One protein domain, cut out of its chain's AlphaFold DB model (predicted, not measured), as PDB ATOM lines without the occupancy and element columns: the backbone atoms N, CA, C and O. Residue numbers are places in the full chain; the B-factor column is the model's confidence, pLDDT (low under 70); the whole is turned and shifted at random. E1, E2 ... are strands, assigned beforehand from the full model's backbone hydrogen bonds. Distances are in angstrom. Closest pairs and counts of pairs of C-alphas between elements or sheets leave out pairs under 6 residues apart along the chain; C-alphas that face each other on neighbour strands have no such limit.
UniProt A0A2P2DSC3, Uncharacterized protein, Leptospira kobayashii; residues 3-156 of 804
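This is residues 3 to 156 of the 804 residues of an uncharacterized protein of Leptospira kobayashii (UniProt A0A2P2DSC3). This is a two-lobed build of strands. The larger lobe has a five-strand sheet of E6, E7, E13, E9 and E10, curled like part of a barrel, with the small sheet E8 E12 E11 over one face across a gap; the smaller lobe is a small, wedge-like sandwich, with the sheet E1 E4 E3 partly face to face with the pair E2 E5. The printed part has 154 residues with thirteen named strands, E1 to E13 in order along the chain, and no named helix; the class is all strand. The sheet orders are E6 E7 E13 E9 E10, E1 E4 E3, E8 E12 E11 and E2 E5, each antiparallel. The whole is compact, with a radius of gyration of the C-alphas of 16.6 A and spans of 49 by 41 by 33 A.

Start with the largest sheet, where E13, residues 146 to 155, is an inner strand between E7, residues 75 to 83, and E9, residues 104 to 115. Look at N 80 and O 151, 3.0 A apart, for E7 and E13, and at N 110 and O 150, 2.8 A apart, for E13 and E9. The edge strands are E6, residues 70 to 72, and E10, residues 120 to 125. E6 and E7 form a hairpin, with N 72 and O 75 at 2.8 A, and so do E9 and E10, with N 111 and O 124 at 2.8 A. Pairing along E7 is staggered: its residues 75 to 77 pair with E6 and its residues 78 to 83 with E13. From edge to edge the strands' lines turn by 99 degrees and the way across turns by 105 degrees; the sheet is twisted. Next find E8, residues 93 to 97, E12, residues 134 to 138, and E11, residues 129 to 131. N 96 and O 135 are 2.9 A apart between E8 and E12, and N 131 and O 134 are 2.9 A apart in the hairpin of E11 and E12. E8 and E13 are apart, as are E9 and E12. Now turn to the sandwich, two sheets face to face. E1, residues 10 to 13, has N 12 and O 44 at 2.8 A with E4, residues 43 to 47. E4 forms a hairpin with E3, residues 36 to 40, where N 38 and O 45 are 2.8 A apart. In the other sheet E2, residues 25 to 31, has N 29 and O 62 at 2.8 A with E5, residues 60 to 65. The parts that face each other are 9.7 A centre to centre, and their best planes are 31 degrees apart. The closest C-alphas of E2 and E3 are those of Val 30 and Leu 37, 6.2 A apart. Between the lobes, the closest C-alphas of E1 and E7 are those of Ile 12 and Asn 83, 6.6 A apart.

Find C-alpha 104 at (160.739, 114.687, 125.794); from there E9, the longest strand, runs 30.1 A to C-alpha 115. E13 is 27.1 A long and ends at C-alpha 155, (160.690, 110.704, 126.638). E7 covers 25.5 A, E2 17.4 A, E10 17.0 A and E5 16.9 A. Look for E1 from C-alpha 10 at (148.053, 119.712, 153.361).

The two farthest C-alphas, those of Glu 51 and Asn 74, are 49.8 A apart. The printed part has no cut. The long links are E1 to E2, with 11 residues, and E4 to E5, with 12. The mean pLDDT of the printed part is 71.1; 61 residues are under 70, among them residues 3 to 24, 83 to 92 and 114 to 121.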
ATOM      1  N   VAL A   3     152.316 127.726 152.713       63.28
ATOM      2  CA  VAL A   3     151.212 127.387 153.622       63.28
ATOM      3  C   VAL A   3     150.594 128.694 154.108       63.28
ATOM      4  O   VAL A   3     151.285 129.522 154.705       63.28
ATOM      5  N   LEU A   4     149.307 128.907 153.818       63.06
ATOM      6  CA  LEU A   4     148.593 130.114 154.242       63.06
ATOM      7  C   LEU A   4     148.299 130.080 155.753       63.06
ATOM      8  O   LEU A   4     148.168 128.991 156.327       63.06
ATOM      9  N   PRO A   5     148.150 131.252 156.399       64.62
ATOM     10  CA  PRO A   5     147.866 131.324 157.824       64.62
ATOM     11  C   PRO A   5     146.634 130.514 158.240       64.62
ATOM     12  O   PRO A   5     145.599 130.597 157.581       64.62
ATOM     13  N   ASN A   6     146.727 129.776 159.350       63.12
ATOM     14  CA  ASN A   6     145.615 129.027 159.960       63.12
ATOM     15  C   ASN A   6     144.930 128.006 159.029       63.12
ATOM     16  O   ASN A   6     143.767 127.653 159.223       63.12
ATOM     17  N   THR A   7     145.634 127.530 158.001       54.69
ATOM     18  CA  THR A   7     145.135 126.453 157.141       54.69
ATOM     19  C   THR A   7     145.286 125.088 157.807       54.69
ATOM     20  O   THR A   7     146.201 124.867 158.604       54.69
ATOM     21  N   ALA A   8     144.362 124.174 157.497       52.81
ATOM     22  CA  ALA A   8     144.442 122.776 157.908       52.81
ATOM     23  C   ALA A   8     145.565 122.036 157.153       52.81
ATOM     24  O   ALA A   8     146.098 122.545 156.166       52.81
ATOM     25  N   LYS A   9     145.898 120.821 157.613       55.00
ATOM     26  CA  LYS A   9     146.940 119.950 157.034       55.00
ATOM     27  C   LYS A   9     146.834 119.863 155.504       55.00
ATOM     28  O   LYS A   9     145.735 119.778 154.957       55.00
ATOM     29  N   VAL A  10     147.981 119.834 154.826       52.97
ATOM     30  CA  VAL A  10     148.053 119.712 153.361       52.97
ATOM     31  C   VAL A  10     148.284 118.248 153.002       52.97
ATOM     32  O   VAL A  10     149.293 117.671 153.394       52.97
ATOM     33  N   GLY A  11     147.362 117.665 152.239       49.88
ATOM     34  CA  GLY A  11     147.528 116.344 151.631       49.88
ATOM     35  C   GLY A  11     147.763 116.477 150.132       49.88
ATOM     36  O   GLY A  11     146.959 117.089 149.428       49.88
ATOM     37  N   ILE A  12     148.853 115.899 149.636       55.28
ATOM     38  CA  ILE A  12     149.141 115.753 148.210       55.28
ATOM     39  C   ILE A  12     148.855 114.303 147.844       55.28
ATOM     40  O   ILE A  12     149.620 113.394 148.163       55.28
ATOM     41  N   VAL A  13     147.729 114.080 147.173       50.12
ATOM     42  CA  VAL A  13     147.325 112.745 146.725       50.12
ATOM     43  C   VAL A  13     147.792 112.530 145.299       50.12
ATOM     44  O   VAL A  13     147.376 113.254 144.393       50.12
ATOM     45  N   ARG A  14     148.585 111.479 145.094       56.12
ATOM     46  CA  ARG A  14     148.925 110.972 143.774       56.12
ATOM     47  C   ARG A  14     148.030 109.784 143.448       56.12
ATOM     48  O   ARG A  14     148.092 108.740 144.087       56.12
ATOM     49  N   LYS A  15     147.202 109.899 142.413       51.06
ATOM     50  CA  LYS A  15     146.397 108.750 141.982       51.06
ATOM     51  C   LYS A  15     147.299 107.658 141.406       51.06
ATOM     52  O   LYS A  15     148.060 107.903 140.472       51.06
ATOM     53  N   LYS A  16     147.202 106.457 141.980       50.62
ATOM     54  CA  LYS A  16     147.829 105.233 141.475       50.62
ATOM     55  C   LYS A  16     147.099 104.792 140.201       50.62
ATOM     56  O   LYS A  16     145.872 104.751 140.197       50.62
ATOM     57  N   PHE A  17     147.833 104.397 139.159       53.78
ATOM     58  CA  PHE A  17     147.302 103.455 138.171       53.78
ATOM     59  C   PHE A  17     147.241 102.094 138.865       53.78
ATOM     60  O   PHE A  17     148.306 101.558 139.179       53.78
ATOM     61  N   PRO A  18     146.064 101.514 139.158       47.59
ATOM     62  CA  PRO A  18     145.985 100.295 139.964       47.59
ATOM     63  C   PRO A  18     146.754  99.082 139.401       47.59
ATOM     64  O   PRO A  18     146.915  98.111 140.131       47.59
ATOM     65  N   VAL A  19     147.284  99.139 138.169       50.03
ATOM     66  CA  VAL A  19     147.903  97.987 137.483       50.03
ATOM     67  C   VAL A  19     149.340  98.229 136.980       50.03
ATOM     68  O   VAL A  19     150.030  97.264 136.671       50.03
ATOM     69  N   LEU A  20     149.844  99.470 136.899       51.72
ATOM     70  CA  LEU A  20     151.086  99.735 136.143       51.72
ATOM     71  C   LEU A  20     152.391  99.599 136.932       51.72
ATOM     72  O   LEU A  20     153.371  99.094 136.385       51.72
ATOM     73  N   SER A  21     152.432  99.981 138.210       53.88
ATOM     74  CA  SER A  21     153.623  99.758 139.039       53.88
ATOM     75  C   SER A  21     153.366  99.923 140.544       53.88
ATOM     76  O   SER A  21     152.403 100.558 140.992       53.88
ATOM     77  N   ASN A  22     154.248  99.317 141.345       58.22
ATOM     78  CA  ASN A  22     154.327  99.505 142.792       58.22
ATOM     79  C   ASN A  22     155.320 100.634 143.079       58.22
ATOM     80  O   ASN A  22     156.522 100.403 143.190       58.22
ATOM     81  N   TRP A  23     154.810 101.860 143.126       63.25
ATOM     82  CA  TRP A  23     155.575 103.032 143.532       63.25
ATOM     83  C   TRP A  23     155.885 102.941 145.025       63.25
ATOM     84  O   TRP A  23     155.014 102.565 145.803       63.25
ATOM     85  N   LYS A  24     157.102 103.319 145.416       68.12
ATOM     86  CA  LYS A  24     157.495 103.435 146.819       68.12
ATOM     87  C   LYS A  24     158.300 104.707 147.017       68.12
ATOM     88  O   LYS A  24     159.244 104.975 146.270       68.12
ATOM     89  N   ILE A  25     157.919 105.488 148.020       71.69
ATOM     90  CA  ILE A  25     158.676 106.664 148.449       71.69
ATOM     91  C   ILE A  25     159.789 106.162 149.371       71.69
ATOM     92  O   ILE A  25     159.510 105.574 150.414       71.69
ATOM     93  N   ILE A  26     161.047 106.330 148.960       78.12
ATOM     94  CA  ILE A  26     162.214 105.787 149.680       78.12
ATOM     95  C   ILE A  26     162.911 106.824 150.553       78.12
ATOM     96  O   ILE A  26     163.521 106.463 151.558       78.12
ATOM     97  N   LYS A  27     162.798 108.107 150.204       79.69
ATOM     98  CA  LYS A  27     163.245 109.227 151.035       79.69
ATOM     99  C   LYS A  27     162.249 110.363 150.938       79.69
ATOM    100  O   LYS A  27     161.636 110.556 149.891       79.69
ATOM    101  N   SER A  28     162.106 111.123 152.013       83.62
ATOM    102  CA  SER A  28     161.244 112.297 152.040       83.62
ATOM    103  C   SER A  28     161.699 113.267 153.128       83.62
ATOM    104  O   SER A  28     162.002 112.831 154.238       83.62
ATOM    105  N   SER A  29     161.728 114.564 152.837       82.88
ATOM    106  CA  SER A  29     162.028 115.631 153.792       82.88
ATOM    107  C   SER A  29     161.133 116.844 153.551       82.88
ATOM    108  O   SER A  29     160.617 117.043 152.451       82.88
ATOM    109  N   VAL A  30     160.948 117.660 154.586       83.25
ATOM    110  CA  VAL A  30     160.219 118.928 154.516       83.25
ATOM    111  C   VAL A  30     160.963 119.990 155.319       83.25
ATOM    112  O   VAL A  30     161.514 119.708 156.381       83.25
ATOM    113  N   ILE A  31     161.002 121.201 154.781       81.81
ATOM    114  CA  ILE A  31     161.642 122.387 155.333       81.81
ATOM    115  C   ILE A  31     160.572 123.489 155.382       81.81
ATOM    116  O   ILE A  31     159.937 123.755 154.356       81.81
ATOM    117  N   PRO A  32     160.367 124.152 156.536       79.25
ATOM    118  CA  PRO A  32     161.109 123.994 157.795       79.25
ATOM    119  C   PRO A  32     160.800 122.678 158.540       79.25
ATOM    120  O   PRO A  32     159.686 122.168 158.448       79.25
ATOM    121  N   GLU A  33     161.749 122.168 159.339       80.12
ATOM    122  CA  GLU A  33     161.623 120.902 160.108       80.12
ATOM    123  C   GLU A  33     160.477 120.891 161.138       80.12
ATOM    124  O   GLU A  33     160.129 119.858 161.705       80.12
ATOM    125  N   THR A  34     159.871 122.050 161.394       77.88
ATOM    126  CA  THR A  34     158.665 122.185 162.216       77.88
ATOM    127  C   THR A  34     157.429 121.540 161.582       77.88
ATOM    128  O   THR A  34     156.445 121.281 162.277       77.88
ATOM    129  N   TYR A  35     157.474 121.269 160.279       78.38
ATOM    130  CA  TYR A  35     156.467 120.518 159.546       78.38
ATOM    131  C   TYR A  35     156.852 119.032 159.526       78.38
ATOM    132  O   TYR A  35     158.011 118.666 159.375       78.38
ATOM    133  N   GLN A  36     155.865 118.156 159.673       77.12
ATOM    134  CA  GLN A  36     156.021 116.707 159.639       77.12
ATOM    135  C   GLN A  36     155.462 116.162 158.330       77.12
ATOM    136  O   GLN A  36     154.281 116.348 158.034       77.12
ATOM    137  N   LEU A  37     156.299 115.457 157.573       79.00
ATOM    138  CA  LEU A  37     155.918 114.796 156.329       79.00
ATOM    139  C   LEU A  37     155.662 113.308 156.589       79.00
ATOM    140  O   LEU A  37     156.552 112.584 157.031       79.00
ATOM    141  N   SER A  38     154.447 112.855 156.307       75.31
ATOM    142  CA  SER A  38     154.056 111.450 156.280       75.31
ATOM    143  C   SER A  38     153.882 111.009 154.830       75.31
ATOM    144  O   SER A  38     153.302 111.731 154.024       75.31
ATOM    145  N   ALA A  39     154.406 109.838 154.485       69.62
ATOM    146  CA  ALA A  39     154.404 109.319 153.125       69.62
ATOM    147  C   ALA A  39     153.749 107.934 153.082       69.62
ATOM    148  O   ALA A  39     154.175 107.012 153.776       69.62
ATOM    149  N   LEU A  40     152.730 107.796 152.241       67.88
ATOM    150  CA  LEU A  40     152.202 106.536 151.728       67.88
ATOM    151  C   LEU A  40     152.690 106.355 150.282       67.88
ATOM    152  O   LEU A  40     153.059 107.327 149.623       67.88
ATOM    153  N   ASP A  41     152.608 105.139 149.738       65.44
ATOM    154  CA  ASP A  41     153.021 104.828 148.353       65.44
ATOM    155  C   ASP A  41     152.357 105.720 147.278       65.44
ATOM    156  O   ASP A  41     152.852 105.843 146.157       65.44
ATOM    157  N   TRP A  42     151.226 106.347 147.607       60.09
ATOM    158  CA  TRP A  42     150.391 107.142 146.705       60.09
ATOM    159  C   TRP A  42     149.941 108.492 147.305       60.09
ATOM    160  O   TRP A  42     149.161 109.212 146.686       60.09
ATOM    161  N   GLN A  43     150.413 108.877 148.495       66.00
ATOM    162  CA  GLN A  43     149.995 110.121 149.157       66.00
ATOM    163  C   GLN A  43     151.107 110.681 150.046       66.00
ATOM    164  O   GLN A  43     151.768 109.934 150.758       66.00
ATOM    165  N   LEU A  44     151.292 111.999 150.023       68.62
ATOM    166  CA  LEU A  44     152.172 112.735 150.928       68.62
ATOM    167  C   LEU A  44     151.323 113.670 151.791       68.62
ATOM    168  O   LEU A  44     150.688 114.582 151.266       68.62
ATOM    169  N   ASP A  45     151.331 113.462 153.102       67.25
ATOM    170  CA  ASP A  45     150.628 114.296 154.071       67.25
ATOM    171  C   ASP A  45     151.615 115.153 154.851       67.25
ATOM    172  O   ASP A  45     152.476 114.653 155.572       67.25
ATOM    173  N   ILE A  46     151.464 116.467 154.739       71.50
ATOM    174  CA  ILE A  46     152.232 117.439 155.504       71.50
ATOM    175  C   ILE A  46     151.356 117.913 156.654       71.50
ATOM    176  O   ILE A  46     150.269 118.468 156.466       71.50
ATOM    177  N   SER A  47     151.838 117.690 157.868       68.19
ATOM    178  CA  SER A  47     151.159 118.046 159.104       68.19
ATOM    179  C   SER A  47     152.027 118.959 159.958       68.19
ATOM    180  O   SER A  47     153.247 118.935 159.874       68.19
ATOM    181  N   TRP A  48     151.399 119.803 160.763       74.25
ATOM    182  CA  TRP A  48     152.080 120.704 161.685       74.25
ATOM    183  C   TRP A  48     151.178 120.951 162.906       74.25
ATOM    184  O   TRP A  48     149.955 120.814 162.794       74.25
ATOM    185  N   PRO A  49     151.747 121.275 164.079       67.06
ATOM    186  CA  PRO A  49     150.994 121.734 165.246       67.06
ATOM    187  C   PRO A  49     150.246 123.049 164.978       67.06
ATOM    188  O   PRO A  49     150.727 123.886 164.215       67.06
ATOM    189  N   GLU A  50     149.117 123.265 165.665       58.34
ATOM    190  CA  GLU A  50     148.189 124.404 165.468       58.34
ATOM    191  C   GLU A  50     148.823 125.804 165.629       58.34
ATOM    192  O   GLU A  50     148.212 126.810 165.284       58.34
ATOM    193  N   GLU A  51     150.063 125.896 166.113       64.88
ATOM    194  CA  GLU A  51     150.736 127.166 166.393       64.88
ATOM    195  C   GLU A  51     151.779 127.593 165.346       64.88
ATOM    196  O   GLU A  51     152.272 128.721 165.413       64.88
ATOM    197  N   ILE A  52     152.125 126.721 164.390       66.81
ATOM    198  CA  ILE A  52     153.304 126.896 163.518       66.81
ATOM    199  C   ILE A  52     153.006 127.724 162.258       66.81
ATOM    200  O   ILE A  52     153.887 128.429 161.772       66.81
ATOM    201  N   ASN A  53     151.769 127.722 161.753       71.12
ATOM    202  CA  ASN A  53     151.374 128.443 160.535       71.12
ATOM    203  C   ASN A  53     150.567 129.722 160.823       71.12
ATOM    204  O   ASN A  53     149.579 130.000 160.150       71.12
ATOM    205  N   LYS A  54     150.966 130.529 161.817       71.44
ATOM    206  CA  LYS A  54     150.321 131.835 162.098       71.44
ATOM    207  C   LYS A  54     150.578 132.883 161.006       71.44
ATOM    208  O   LYS A  54     149.824 133.845 160.883       71.44
ATOM    209  N   THR A  55     151.633 132.703 160.216       75.12
ATOM    210  CA  THR A  55     152.004 133.549 159.075       75.12
ATOM    211  C   THR A  55     152.193 132.695 157.824       75.12
ATOM    212  O   THR A  55     152.434 131.488 157.909       75.12
ATOM    213  N   ALA A  56     152.084 133.324 156.649       70.56
ATOM    214  CA  ALA A  56     152.343 132.653 155.382       70.56
ATOM    215  C   ALA A  56     153.796 132.166 155.370       70.56
ATOM    216  O   ALA A  56     154.721 132.976 155.420       70.56
ATOM    217  N   THR A  57     153.984 130.848 155.354       71.56
ATOM    218  CA  THR A  57     155.308 130.238 155.510       71.56
ATOM    219  C   THR A  57     155.672 129.494 154.229       71.56
ATOM    220  O   THR A  57     154.900 128.627 153.799       71.56
ATOM    221  N   PRO A  58     156.810 129.820 153.588       71.44
ATOM    222  CA  PRO A  58     157.302 129.040 152.468       71.44
ATOM    223  C   PRO A  58     157.717 127.661 152.977       71.44
ATOM    224  O   PRO A  58     158.418 127.529 153.978       71.44
ATOM    225  N   LEU A  59     157.246 126.643 152.276       71.56
ATOM    226  CA  LEU A  59     157.488 125.247 152.557       71.56
ATOM    227  C   LEU A  59     158.108 124.594 151.323       71.56
ATOM    228  O   LEU A  59     157.566 124.659 150.211       71.56
ATOM    229  N   GLU A  60     159.244 123.952 151.540       75.62
ATOM    230  CA  GLU A  60     159.940 123.130 150.562       75.62
ATOM    231  C   GLU A  60     159.890 121.687 151.045       75.62
ATOM    232  O   GLU A  60     160.146 121.410 152.209       75.62
ATOM    233  N   PHE A  61     159.528 120.750 150.181       72.94
ATOM    234  CA  PHE A  61     159.606 119.335 150.510       72.94
ATOM    235  C   PHE A  61     160.245 118.601 149.347       72.94
ATOM    236  O   PHE A  61     159.999 118.922 148.184       72.94
ATOM    237  N   THR A  62     161.071 117.616 149.672       75.75
ATOM    238  CA  THR A  62     161.750 116.773 148.692       75.75
ATOM    239  C   THR A  62     161.404 115.327 148.976       75.75
ATOM    240  O   THR A  62     161.215 114.938 150.127       75.75
ATOM    241  N   TYR A  63     161.269 114.517 147.937       74.38
ATOM    242  CA  TYR A  63     161.047 113.087 148.086       74.38
ATOM    243  C   TYR A  63     161.666 112.339 146.910       74.38
ATOM    244  O   TYR A  63     161.792 112.875 145.811       74.38
ATOM    245  N   GLU A  64     162.070 111.101 147.159       75.00
ATOM    246  CA  GLU A  64     162.722 110.226 146.191       75.00
ATOM    247  C   GLU A  64     161.848 108.989 145.980       75.00
ATOM    248  O   GLU A  64     161.376 108.369 146.938       75.00
ATOM    249  N   LEU A  65     161.615 108.648 144.714       69.00
ATOM    250  CA  LEU A  65     160.804 107.507 144.307       69.00
ATOM    251  C   LEU A  65     161.713 106.363 143.872       69.00
ATOM    252  O   LEU A  65     162.608 106.568 143.060       69.00
ATOM    253  N   GLU A  66     161.431 105.150 144.347       69.69
ATOM    254  CA  GLU A  66     162.143 103.936 143.915       69.69
ATOM    255  C   GLU A  66     161.973 103.679 142.407       69.69
ATOM    256  O   GLU A  66     162.899 103.242 141.729       69.69
ATOM    257  N   LYS A  67     160.784 103.986 141.868       68.19
ATOM    258  CA  LYS A  67     160.473 103.976 140.433       68.19
ATOM    259  C   LYS A  67     159.736 105.264 140.087       68.19
ATOM    260  O   LYS A  67     158.680 105.513 140.649       68.19
ATOM    261  N   GLY A  68     160.321 106.091 139.218       61.81
ATOM    262  CA  GLY A  68     159.827 107.429 138.857       61.81
ATOM    263  C   GLY A  68     158.973 107.495 137.582       61.81
ATOM    264  O   GLY A  68     158.353 108.525 137.313       61.81
ATOM    265  N   MET A  69     158.946 106.414 136.798       68.44
ATOM    266  CA  MET A  69     158.337 106.334 135.467       68.44
ATOM    267  C   MET A  69     157.549 105.029 135.326       68.44
ATOM    268  O   MET A  69     158.026 103.969 135.732       68.44
ATOM    269  N   ASP A  70     156.362 105.115 134.727       69.69
ATOM    270  CA  ASP A  70     155.556 103.959 134.324       69.69
ATOM    271  C   ASP A  70     155.907 103.532 132.892       69.69
ATOM    272  O   ASP A  70     156.571 104.263 132.154       69.69
ATOM    273  N   SER A  71     155.457 102.343 132.481       69.19
ATOM    274  CA  SER A  71     155.586 101.859 131.099       69.19
ATOM    275  C   SER A  71     154.238 101.409 130.535       69.19
ATOM    276  O   SER A  71     153.543 100.588 131.130       69.19
ATOM    277  N   ILE A  72     153.883 101.939 129.367       70.75
ATOM    278  CA  ILE A  72     152.763 101.518 128.521       70.75
ATOM    279  C   ILE A  72     153.377 100.744 127.353       70.75
ATOM    280  O   ILE A  72     153.834 101.327 126.369       70.75
ATOM    281  N   GLY A  73     153.485  99.424 127.508       69.69
ATOM    282  CA  GLY A  73     154.238  98.592 126.571       69.69
ATOM    283  C   GLY A  73     155.718  98.970 126.588       69.69
ATOM    284  O   GLY A  73     156.373  98.864 127.621       69.69
ATOM    285  N   ASN A  74     156.237  99.436 125.453       68.25
ATOM    286  CA  ASN A  74     157.605  99.940 125.298       68.25
ATOM    287  C   ASN A  74     157.731 101.465 125.479       68.25
ATOM    288  O   ASN A  74     158.824 102.004 125.315       68.25
ATOM    289  N   LEU A  75     156.639 102.171 125.786       73.06
ATOM    290  CA  LEU A  75     156.649 103.616 125.999       73.06
ATOM    291  C   LEU A  75     156.736 103.936 127.484       73.06
ATOM    292  O   LEU A  75     155.856 103.560 128.256       73.06
ATOM    293  N   SER A  76     157.756 104.686 127.882       76.81
ATOM    294  CA  SER A  76     157.833 105.220 129.240       76.81
ATOM    295  C   SER A  76     156.953 106.460 129.392       76.81
ATOM    296  O   SER A  76     156.839 107.269 128.472       76.81
ATOM    297  N   VAL A  77     156.342 106.629 130.563       78.94
ATOM    298  CA  VAL A  77     155.470 107.770 130.852       78.94
ATOM    299  C   VAL A  77     155.678 108.297 132.267       78.94
ATOM    300  O   VAL A  77     155.796 107.544 133.235       78.94
ATOM    301  N   VAL A  78     155.691 109.622 132.384       78.88
ATOM    302  CA  VAL A  78     155.535 110.347 133.643       78.88
ATOM    303  C   VAL A  78     154.112 110.881 133.696       78.88
ATOM    304  O   VAL A  78     153.699 111.640 132.820       78.88
ATOM    305  N   TYR A  79     153.365 110.490 134.726       77.94
ATOM    306  CA  TYR A  79     152.008 110.970 134.972       77.94
ATOM    307  C   TYR A  79     151.847 111.435 136.412       77.94
ATOM    308  O   TYR A  79     151.896 110.607 137.334       77.94
ATOM    309  N   TRP A  80     151.619 112.736 136.598       75.12
ATOM    310  CA  TRP A  80     151.335 113.336 137.902       75.12
ATOM    311  C   TRP A  80     150.010 114.106 137.856       75.12
ATOM    312  O   TRP A  80     149.795 114.925 136.972       75.12
ATOM    313  N   GLU A  81     149.135 113.877 138.833       75.00
ATOM    314  CA  GLU A  81     147.944 114.699 139.086       75.00
ATOM    315  C   GLU A  81     148.150 115.386 140.440       75.00
ATOM    316  O   GLU A  81     148.269 114.717 141.463       75.00
ATOM    317  N   ILE A  82     148.240 116.715 140.433       73.94
ATOM    318  CA  ILE A  82     148.478 117.558 141.605       73.94
ATOM    319  C   ILE A  82     147.148 118.218 141.967       73.94
ATOM    320  O   ILE A  82     146.709 119.147 141.289       73.94
ATOM    321  N   ASN A  83     146.491 117.723 143.015       66.62
ATOM    322  CA  ASN A  83     145.233 118.282 143.520       66.62
ATOM    323  C   ASN A  83     145.508 119.455 144.474       66.62
ATOM    324  O   ASN A  83     146.476 119.408 145.234       66.62
ATOM    325  N   HIS A  84     144.650 120.478 144.474       61.69
ATOM    326  CA  HIS A  84     144.718 121.575 145.443       61.69
ATOM    327  C   HIS A  84     143.339 121.860 146.051       61.69
ATOM    328  O   HIS A  84     142.323 121.758 145.373       61.69
ATOM    329  N   ASN A  85     143.313 122.216 147.339       51.41
ATOM    330  CA  ASN A  85     142.078 122.406 148.113       51.41
ATOM    331  C   ASN A  85     141.809 123.878 148.498       51.41
ATOM    332  O   ASN A  85     140.879 124.138 149.260       51.41
ATOM    333  N   SER A  86     142.618 124.844 148.041       49.06
ATOM    334  CA  SER A  86     142.506 126.256 148.449       49.06
ATOM    335  C   SER A  86     141.993 127.163 147.332       49.06
ATOM    336  O   SER A  86     142.537 127.166 146.234       49.06
ATOM    337  N   SER A  87     141.022 128.016 147.657       41.09
ATOM    338  CA  SER A  87     140.360 128.980 146.764       41.09
ATOM    339  C   SER A  87     141.157 130.260 146.456       41.09
ATOM    340  O   SER A  87     140.647 131.146 145.774       41.09
ATOM    341  N   GLN A  88     142.399 130.390 146.936       47.88
ATOM    342  CA  GLN A  88     143.279 131.519 146.618       47.88
ATOM    343  C   GLN A  88     144.584 131.022 146.000       47.88
ATOM    344  O   GLN A  88     145.404 130.398 146.667       47.88
ATOM    345  N   ILE A  89     144.758 131.323 144.715       52.34
ATOM    346  CA  ILE A  89     145.895 130.908 143.885       52.34
ATOM    347  C   ILE A  89     146.841 132.105 143.587       52.34
ATOM    348  O   ILE A  89     147.840 131.993 142.881       52.34
ATOM    349  N   ASN A  90     146.570 133.284 144.157       46.25
ATOM    350  CA  ASN A  90     147.310 134.502 143.823       46.25
ATOM    351  C   ASN A  90     148.741 134.501 144.391       46.25
ATOM    352  O   ASN A  90     148.941 134.387 145.599       46.25
ATOM    353  N   GLY A  91     149.729 134.691 143.509       52.59
ATOM    354  CA  GLY A  91     151.141 134.898 143.862       52.59
ATOM    355  C   GLY A  91     151.980 133.625 144.025       52.59
ATOM    356  O   GLY A  91     153.048 133.682 144.627       52.59
ATOM    357  N   SER A  92     151.509 132.481 143.519       64.44
ATOM    358  CA  SER A  92     152.209 131.188 143.577       64.44
ATOM    359  C   SER A  92     152.435 130.616 142.173       64.44
ATOM    360  O   SER A  92     151.663 130.894 141.261       64.44
ATOM    361  N   GLY A  93     153.469 129.792 141.997       70.56
ATOM    362  CA  GLY A  93     153.746 129.107 140.733       70.56
ATOM    363  C   GLY A  93     154.264 127.687 140.944       70.56
ATOM    364  O   GLY A  93     154.672 127.320 142.050       70.56
ATOM    365  N   LEU A  94     154.240 126.891 139.875       75.81
ATOM    366  CA  LEU A  94     154.837 125.559 139.825       75.81
ATOM    367  C   LEU A  94     156.043 125.586 138.901       75.81
ATOM    368  O   LEU A  94     155.957 126.042 137.763       75.81
ATOM    369  N   GLU A  95     157.147 125.045 139.387       77.12
ATOM    370  CA  GLU A  95     158.340 124.806 138.599       77.12
ATOM    371  C   GLU A  95     158.607 123.307 138.541       77.12
ATOM    372  O   GLU A  95     158.550 122.620 139.558       77.12
ATOM    373  N   ILE A  96     158.875 122.806 137.339       77.81
ATOM    374  CA  ILE A  96     159.240 121.415 137.098       77.81
ATOM    375  C   ILE A  96     160.547 121.437 136.317       77.81
ATOM    376  O   ILE A  96     160.598 121.992 135.221       77.81
ATOM    377  N   SER A  97     161.589 120.830 136.868       80.12
ATOM    378  CA  SER A  97     162.869 120.616 136.196       80.12
ATOM    379  C   SER A  97     163.164 119.127 136.072       80.12
ATOM    380  O   SER A  97     162.613 118.300 136.801       80.12
ATOM    381  N   TRP A  98     164.010 118.781 135.110       78.06
ATOM    382  CA  TRP A  98     164.467 117.415 134.883       78.06
ATOM    383  C   TRP A  98     165.950 117.403 134.497       78.06
ATOM    384  O   TRP A  98     166.566 118.452 134.281       78.06
ATOM    385  N   ASP A  99     166.528 116.206 134.457       77.62
ATOM    386  CA  ASP A  99     167.910 115.997 134.028       77.62
ATOM    387  C   ASP A  99     168.090 116.466 132.567       77.62
ATOM    388  O   ASP A  99     167.306 116.032 131.719       77.62
ATOM    389  N   PRO A 100     169.065 117.341 132.247       79.69
ATOM    390  CA  PRO A 100     169.308 117.825 130.885       79.69
ATOM    391  C   PRO A 100     169.408 116.737 129.806       79.69
ATOM    392  O   PRO A 100     169.070 117.010 128.655       79.69
ATOM    393  N   ASP A 101     169.812 115.517 130.168       78.19
ATOM    394  CA  ASP A 101     169.944 114.393 129.235       78.19
ATOM    395  C   ASP A 101     168.590 113.756 128.844       78.19
ATOM    396  O   ASP A 101     168.523 112.898 127.959       78.19
ATOM    397  N   ILE A 102     167.483 114.150 129.488       76.81
ATOM    398  CA  ILE A 102     166.138 113.660 129.164       76.81
ATOM    399  C   ILE A 102     165.499 114.548 128.093       76.81
ATOM    400  O   ILE A 102     165.065 115.676 128.349       76.81
ATOM    401  N   HIS A 103     165.344 113.984 126.895       82.19
ATOM    402  CA  HIS A 103     164.593 114.590 125.797       82.19
ATOM    403  C   HIS A 103     163.144 114.093 125.787       82.19
ATOM    404  O   HIS A 103     162.898 112.887 125.811       82.19
ATOM    405  N   TRP A 104     162.171 115.010 125.754       83.75
ATOM    406  CA  TRP A 104     160.739 114.687 125.794       83.75
ATOM    407  C   TRP A 104     160.115 114.665 124.394       83.75
ATOM    408  O   TRP A 104     159.981 115.717 123.774       83.75
ATOM    409  N   LYS A 105     159.613 113.500 123.953       81.88
ATOM    410  CA  LYS A 105     158.750 113.362 122.764       81.88
ATOM    411  C   LYS A 105     157.472 114.184 122.927       81.88
ATOM    412  O   LYS A 105     156.954 114.767 121.978       81.88
ATOM    413  N   SER A 106     156.929 114.208 124.141       84.88
ATOM    414  CA  SER A 106     155.774 115.026 124.498       84.88
ATOM    415  C   SER A 106     155.856 115.414 125.966       84.88
ATOM    416  O   SER A 106     156.170 114.581 126.810       84.88
ATOM    417  N   PHE A 107     155.567 116.676 126.271       86.81
ATOM    418  CA  PHE A 107     155.465 117.193 127.633       86.81
ATOM    419  C   PHE A 107     154.250 118.115 127.698       86.81
ATOM    420  O   PHE A 107     154.225 119.169 127.051       86.81
ATOM    421  N   GLN A 108     153.235 117.714 128.457       86.31
ATOM    422  CA  GLN A 108     151.963 118.415 128.572       86.31
ATOM    423  C   GLN A 108     151.621 118.659 130.036       86.31
ATOM    424  O   GLN A 108     151.642 117.738 130.848       86.31
ATOM    425  N   LEU A 109     151.225 119.891 130.346       87.19
ATOM    426  CA  LEU A 109     150.588 120.230 131.609       87.19
ATOM    427  C   LEU A 109     149.184 120.756 131.328       87.19
ATOM    428  O   LEU A 109     149.005 121.636 130.482       87.19
ATOM    429  N   LYS A 110     148.190 120.206 132.020       86.69
ATOM    430  CA  LYS A 110     146.782 120.555 131.841       86.69
ATOM    431  C   LYS A 110     146.134 120.923 133.173       86.69
ATOM    432  O   LYS A 110     146.414 120.293 134.183       86.69
ATOM    433  N   GLU A 111     145.250 121.910 133.177       85.88
ATOM    434  CA  GLU A 111     144.341 122.190 134.288       85.88
ATOM    435  C   GLU A 111     143.117 121.285 134.173       85.88
ATOM    436  O   GLU A 111     142.632 121.035 133.070       85.88
ATOM    437  N   LYS A 112     142.626 120.776 135.298       81.31
ATOM    438  CA  LYS A 112     141.445 119.918 135.394       81.31
ATOM    439  C   LYS A 112     140.361 120.657 136.157       81.31
ATOM    440  O   LYS A 112     140.634 121.134 137.253       81.31
ATOM    441  N   TYR A 113     139.155 120.723 135.606       78.38
ATOM    442  CA  TYR A 113     138.006 121.394 136.217       78.38
ATOM    443  C   TYR A 113     136.713 120.648 135.881       78.38
ATOM    444  O   TYR A 113     136.666 119.858 134.932       78.38
ATOM    445  N   TYR A 114     135.672 120.861 136.685       69.88
ATOM    446  CA  TYR A 114     134.354 120.296 136.417       69.88
ATOM    447  C   TYR A 114     133.623 121.157 135.386       69.88
ATOM    448  O   TYR A 114     133.432 122.352 135.596       69.88
ATOM    449  N   ASP A 115     133.196 120.549 134.282       63.69
ATOM    450  CA  ASP A 115     132.353 121.206 133.292       63.69
ATOM    451  C   ASP A 115     130.926 120.671 133.412       63.69
ATOM    452  O   ASP A 115     130.634 119.516 133.078       63.69
ATOM    453  N   ALA A 116     130.027 121.536 133.887       57.28
ATOM    454  CA  ALA A 116     128.607 121.233 134.023       57.28
ATOM    455  C   ALA A 116     127.972 120.816 132.684       57.28
ATOM    456  O   ALA A 116     127.043 120.011 132.670       57.28
ATOM    457  N   THR A 117     128.523 121.287 131.562       56.16
ATOM    458  CA  THR A 117     128.048 120.996 130.204       56.16
ATOM    459  C   THR A 117     128.185 119.527 129.835       56.16
ATOM    460  O   THR A 117     127.353 118.972 129.117       56.16
ATOM    461  N   PHE A 118     129.247 118.894 130.328       52.56
ATOM    462  CA  PHE A 118     129.558 117.487 130.082       52.56
ATOM    463  C   PHE A 118     129.285 116.613 131.307       52.56
ATOM    464  O   PHE A 118     129.557 115.414 131.268       52.56
ATOM    465  N   SER A 119     128.762 117.208 132.388       51.69
ATOM    466  CA  SER A 119     128.547 116.559 133.684       51.69
ATOM    467  C   SER A 119     129.775 115.768 134.155       51.69
ATOM    468  O   SER A 119     129.659 114.654 134.664       51.69
ATOM    469  N   GLY A 120     130.974 116.329 133.965       55.44
ATOM    470  CA  GLY A 120     132.222 115.607 134.198       55.44
ATOM    471  C   GLY A 120     133.456 116.499 134.274       55.44
ATOM    472  O   GLY A 120     133.417 117.686 133.961       55.44
ATOM    473  N   TYR A 121     134.572 115.908 134.703       65.44
ATOM    474  CA  TYR A 121     135.862 116.594 134.743       65.44
ATOM    475  C   TYR A 121     136.522 116.575 133.369       65.44
ATOM    476  O   TYR A 121     136.707 115.508 132.781       65.44
ATOM    477  N   ILE A 122     136.931 117.746 132.896       71.06
ATOM    478  CA  ILE A 122     137.678 117.904 131.648       71.06
ATOM    479  C   ILE A 122     139.040 118.533 131.921       71.06
ATOM    480  O   ILE A 122     139.288 119.062 133.006       71.06
ATOM    481  N   THR A 123     139.939 118.438 130.940       77.88
ATOM    482  CA  THR A 123     141.284 119.010 131.032       77.88
ATOM    483  C   THR A 123     141.531 120.036 129.932       77.88
ATOM    484  O   THR A 123     141.050 119.883 128.808       77.88
ATOM    485  N   ARG A 124     142.302 121.078 130.245       80.94
ATOM    486  CA  ARG A 124     142.697 122.137 129.310       80.94
ATOM    487  C   ARG A 124     144.202 122.401 129.406       80.94
ATOM    488  O   ARG A 124     144.712 122.456 130.518       80.94
ATOM    489  N   PRO A 125     144.936 122.566 128.290       85.00
ATOM    490  CA  PRO A 125     146.361 122.891 128.335       85.00
ATOM    491  C   PRO A 125     146.643 124.191 129.091       85.00
ATOM    492  O   PRO A 125     145.948 125.188 128.891       85.00
ATOM    493  N   VAL A 126     147.689 124.178 129.915       85.88
ATOM    494  CA  VAL A 126     148.186 125.358 130.628       85.88
ATOM    495  C   VAL A 126     149.337 125.978 129.828       85.88
ATOM    496  O   VAL A 126     150.199 125.236 129.348       85.88
ATOM    497  N   PRO A 127     149.390 127.312 129.664       82.12
ATOM    498  CA  PRO A 127     150.541 127.979 129.062       82.12
ATOM    499  C   PRO A 127     151.820 127.705 129.870       82.12
ATOM    500  O   PRO A 127     151.844 127.896 131.084       82.12
ATOM    501  N   LEU A 128     152.886 127.265 129.198       82.81
ATOM    502  CA  LEU A 128     154.168 126.931 129.828       82.81
ATOM    503  C   LEU A 128     155.243 127.946 129.446       82.81
ATOM    504  O   LEU A 128     155.439 128.213 128.259       82.81
ATOM    505  N   ILE A 129     156.000 128.434 130.431       81.12
ATOM    506  CA  ILE A 129     157.261 129.146 130.193       81.12
ATOM    507  C   ILE A 129     158.363 128.084 130.159       81.12
ATOM    508  O   ILE A 129     158.664 127.481 131.188       81.12
ATOM    509  N   LYS A 130     158.915 127.804 128.972       79.12
ATOM    510  CA  LYS A 130     159.929 126.757 128.765       79.12
ATOM    511  C   LYS A 130     161.346 127.343 128.732       79.12
ATOM    512  O   LYS A 130     161.595 128.287 127.987       79.12
ATOM    513  N   THR A 131     162.266 126.733 129.475       78.81
ATOM    514  CA  THR A 131     163.731 126.837 129.312       78.81
ATOM    515  C   THR A 131     164.311 125.433 129.051       78.81
ATOM    516  O   THR A 131     163.548 124.471 129.045       78.81
ATOM    517  N   GLU A 132     165.622 125.288 128.798       78.12
ATOM    518  CA  GLU A 132     166.227 124.027 128.298       78.12
ATOM    519  C   GLU A 132     165.777 122.750 129.038       78.12
ATOM    520  O   GLU A 132     165.294 121.821 128.396       78.12
ATOM    521  N   ASN A 133     165.858 122.711 130.370       83.25
ATOM    522  CA  ASN A 133     165.507 121.537 131.186       83.25
ATOM    523  C   ASN A 133     164.472 121.843 132.284       83.25
ATOM    524  O   ASN A 133     164.448 121.204 133.341       83.25
ATOM    525  N   LYS A 134     163.656 122.882 132.076       83.94
ATOM    526  CA  LYS A 134     162.745 123.405 133.097       83.94
ATOM    527  C   LYS A 134     161.512 124.056 132.482       83.94
ATOM    528  O   LYS A 134     161.584 124.737 131.459       83.94
ATOM    529  N   VAL A 135     160.373 123.867 133.141       85.69
ATOM    530  CA  VAL A 135     159.132 124.589 132.864       85.69
ATOM    531  C   VAL A 135     158.620 125.278 134.113       85.69
ATOM    532  O   VAL A 135     158.654 124.721 135.211       85.69
ATOM    533  N   SER A 136     158.097 126.481 133.920       81.69
ATOM    534  CA  SER A 136     157.451 127.254 134.973       81.69
ATOM    535  C   SER A 136     156.025 127.611 134.569       81.69
ATOM    536  O   SER A 136     155.732 127.898 133.404       81.69
ATOM    537  N   VAL A 137     155.141 127.578 135.560       81.44
ATOM    538  CA  VAL A 137     153.710 127.848 135.444       81.44
ATOM    539  C   VAL A 137     153.365 128.909 136.465       81.44
ATOM    540  O   VAL A 137     153.542 128.695 137.665       81.44
ATOM    541  N   ASP A 138     152.846 130.034 135.993       80.31
ATOM    542  CA  ASP A 138     152.235 131.018 136.873       80.31
ATOM    543  C   ASP A 138     150.794 130.596 137.149       80.31
ATOM    544  O   ASP A 138     149.983 130.472 136.222       80.31
ATOM    545  N   PHE A 139     150.464 130.356 138.416       78.81
ATOM    546  CA  PHE A 139     149.122 129.922 138.751       78.81
ATOM    547  C   PHE A 139     148.062 131.018 138.566       78.81
ATOM    548  O   PHE A 139     146.880 130.694 138.490       78.81
ATOM    549  N   SER A 140     148.456 132.286 138.395       75.12
ATOM    550  CA  SER A 140     147.540 133.362 137.988       75.12
ATOM    551  C   SER A 140     146.862 133.098 136.633       75.12
ATOM    552  O   SER A 140     145.797 133.643 136.351       75.12
ATOM    553  N   SER A 141     147.461 132.235 135.802       78.44
ATOM    554  CA  SER A 141     146.926 131.835 134.496       78.44
ATOM    555  C   SER A 141     145.882 130.712 134.555       78.44
ATOM    556  O   SER A 141     145.251 130.421 133.536       78.44
ATOM    557  N   LEU A 142     145.696 130.077 135.720       81.19
ATOM    558  CA  LEU A 142     144.752 128.976 135.910       81.19
ATOM    559  C   LEU A 142     143.330 129.481 136.133       81.19
ATOM    560  O   LEU A 142     143.096 130.591 136.615       81.19
ATOM    561  N   ARG A 143     142.350 128.635 135.816       79.12
ATOM    562  CA  ARG A 143     140.950 128.938 136.109       79.12
ATOM    563  C   ARG A 143     140.671 128.973 137.622       79.12
ATOM    564  O   ARG A 143     141.227 128.154 138.357       79.12
ATOM    565  N   PRO A 144     139.728 129.819 138.085       73.94
ATOM    566  CA  PRO A 144     139.311 129.850 139.492       73.94
ATOM    567  C   PRO A 144     138.693 128.540 140.002       73.94
ATOM    568  O   PRO A 144     138.722 128.279 141.199       73.94
ATOM    569  N   ASP A 145     138.113 127.738 139.106       74.69
ATOM    570  CA  ASP A 145     137.474 126.443 139.378       74.69
ATOM    571  C   ASP A 145     138.378 125.244 139.035       74.69
ATOM    572  O   ASP A 145     137.910 124.102 138.971       74.69
ATOM    573  N   CYS A 146     139.672 125.485 138.795       78.81
ATOM    574  CA  CYS A 146     140.655 124.423 138.653       78.81
ATOM    575  C   CYS A 146     140.657 123.568 139.928       78.81
ATOM    576  O   CYS A 146     140.695 124.084 141.037       78.81
ATOM    577  N   THR A 147     140.633 122.249 139.778       74.44
ATOM    578  CA  THR A 147     140.699 121.291 140.892       74.44
ATOM    579  C   THR A 147     142.046 120.574 140.950       74.44
ATOM    580  O   THR A 147     142.475 120.131 142.015       74.44
ATOM    581  N   ALA A 148     142.733 120.443 139.808       78.31
ATOM    582  CA  ALA A 148     144.033 119.780 139.737       78.31
ATOM    583  C   ALA A 148     144.867 120.215 138.525       78.31
ATOM    584  O   ALA A 148     144.323 120.622 137.501       78.31
ATOM    585  N   LEU A 149     146.186 120.039 138.616       82.00
ATOM    586  CA  LEU A 149     147.108 120.083 137.481       82.00
ATOM    587  C   LEU A 149     147.520 118.664 137.094       82.00
ATOM    588  O   LEU A 149     147.936 117.885 137.944       82.00
ATOM    589  N   VAL A 150     147.422 118.327 135.814       81.25
ATOM    590  CA  VAL A 150     147.757 117.015 135.259       81.25
ATOM    591  C   VAL A 150     148.979 117.160 134.361       81.25
ATOM    592  O   VAL A 150     148.905 117.773 133.297       81.25
ATOM    593  N   LEU A 151     150.104 116.601 134.796       84.62
ATOM    594  CA  LEU A 151     151.334 116.466 134.027       84.62
ATOM    595  C   LEU A 151     151.339 115.116 133.317       84.62
ATOM    596  O   LEU A 151     151.135 114.071 133.935       84.62
ATOM    597  N   THR A 152     151.625 115.134 132.024       83.44
ATOM    598  CA  THR A 152     151.897 113.936 131.232       83.44
ATOM    599  C   THR A 152     153.131 114.181 130.375       83.44
ATOM    600  O   THR A 152     153.149 115.127 129.586       83.44
ATOM    601  N   ALA A 153     154.160 113.347 130.522       85.88
ATOM    602  CA  ALA A 153     155.387 113.463 129.742       85.88
ATOM    603  C   ALA A 153     155.896 112.099 129.251       85.88
ATOM    604  O   ALA A 153     155.849 111.106 129.975       85.88
ATOM    605  N   PHE A 154     156.385 112.069 128.013       84.31
ATOM    606  CA  PHE A 154     156.877 110.890 127.300       84.31
ATOM    607  C   PHE A 154     158.275 111.198 126.750       84.31
ATOM    608  O   PHE A 154     158.392 112.150 125.977       84.31
ATOM    609  N   PRO A 155     159.336 110.472 127.138       82.00
ATOM    610  CA  PRO A 155     160.690 110.704 126.638       82.00
ATOM    611  C   PRO A 155     160.891 110.144 125.217       82.00
ATOM    612  O   PRO A 155     160.186 109.225 124.805       82.00
ATOM    613  N   GLU A 156     161.852 110.689 124.466       74.12
ATOM    614  CA  GLU A 156     162.265 110.184 123.144       74.12
ATOM    615  C   GLU A 156     163.125 108.916 123.257       74.12
ATOM    616  O   GLU A 156     162.915 107.955 122.518       74.12
TER     617      GLU A 156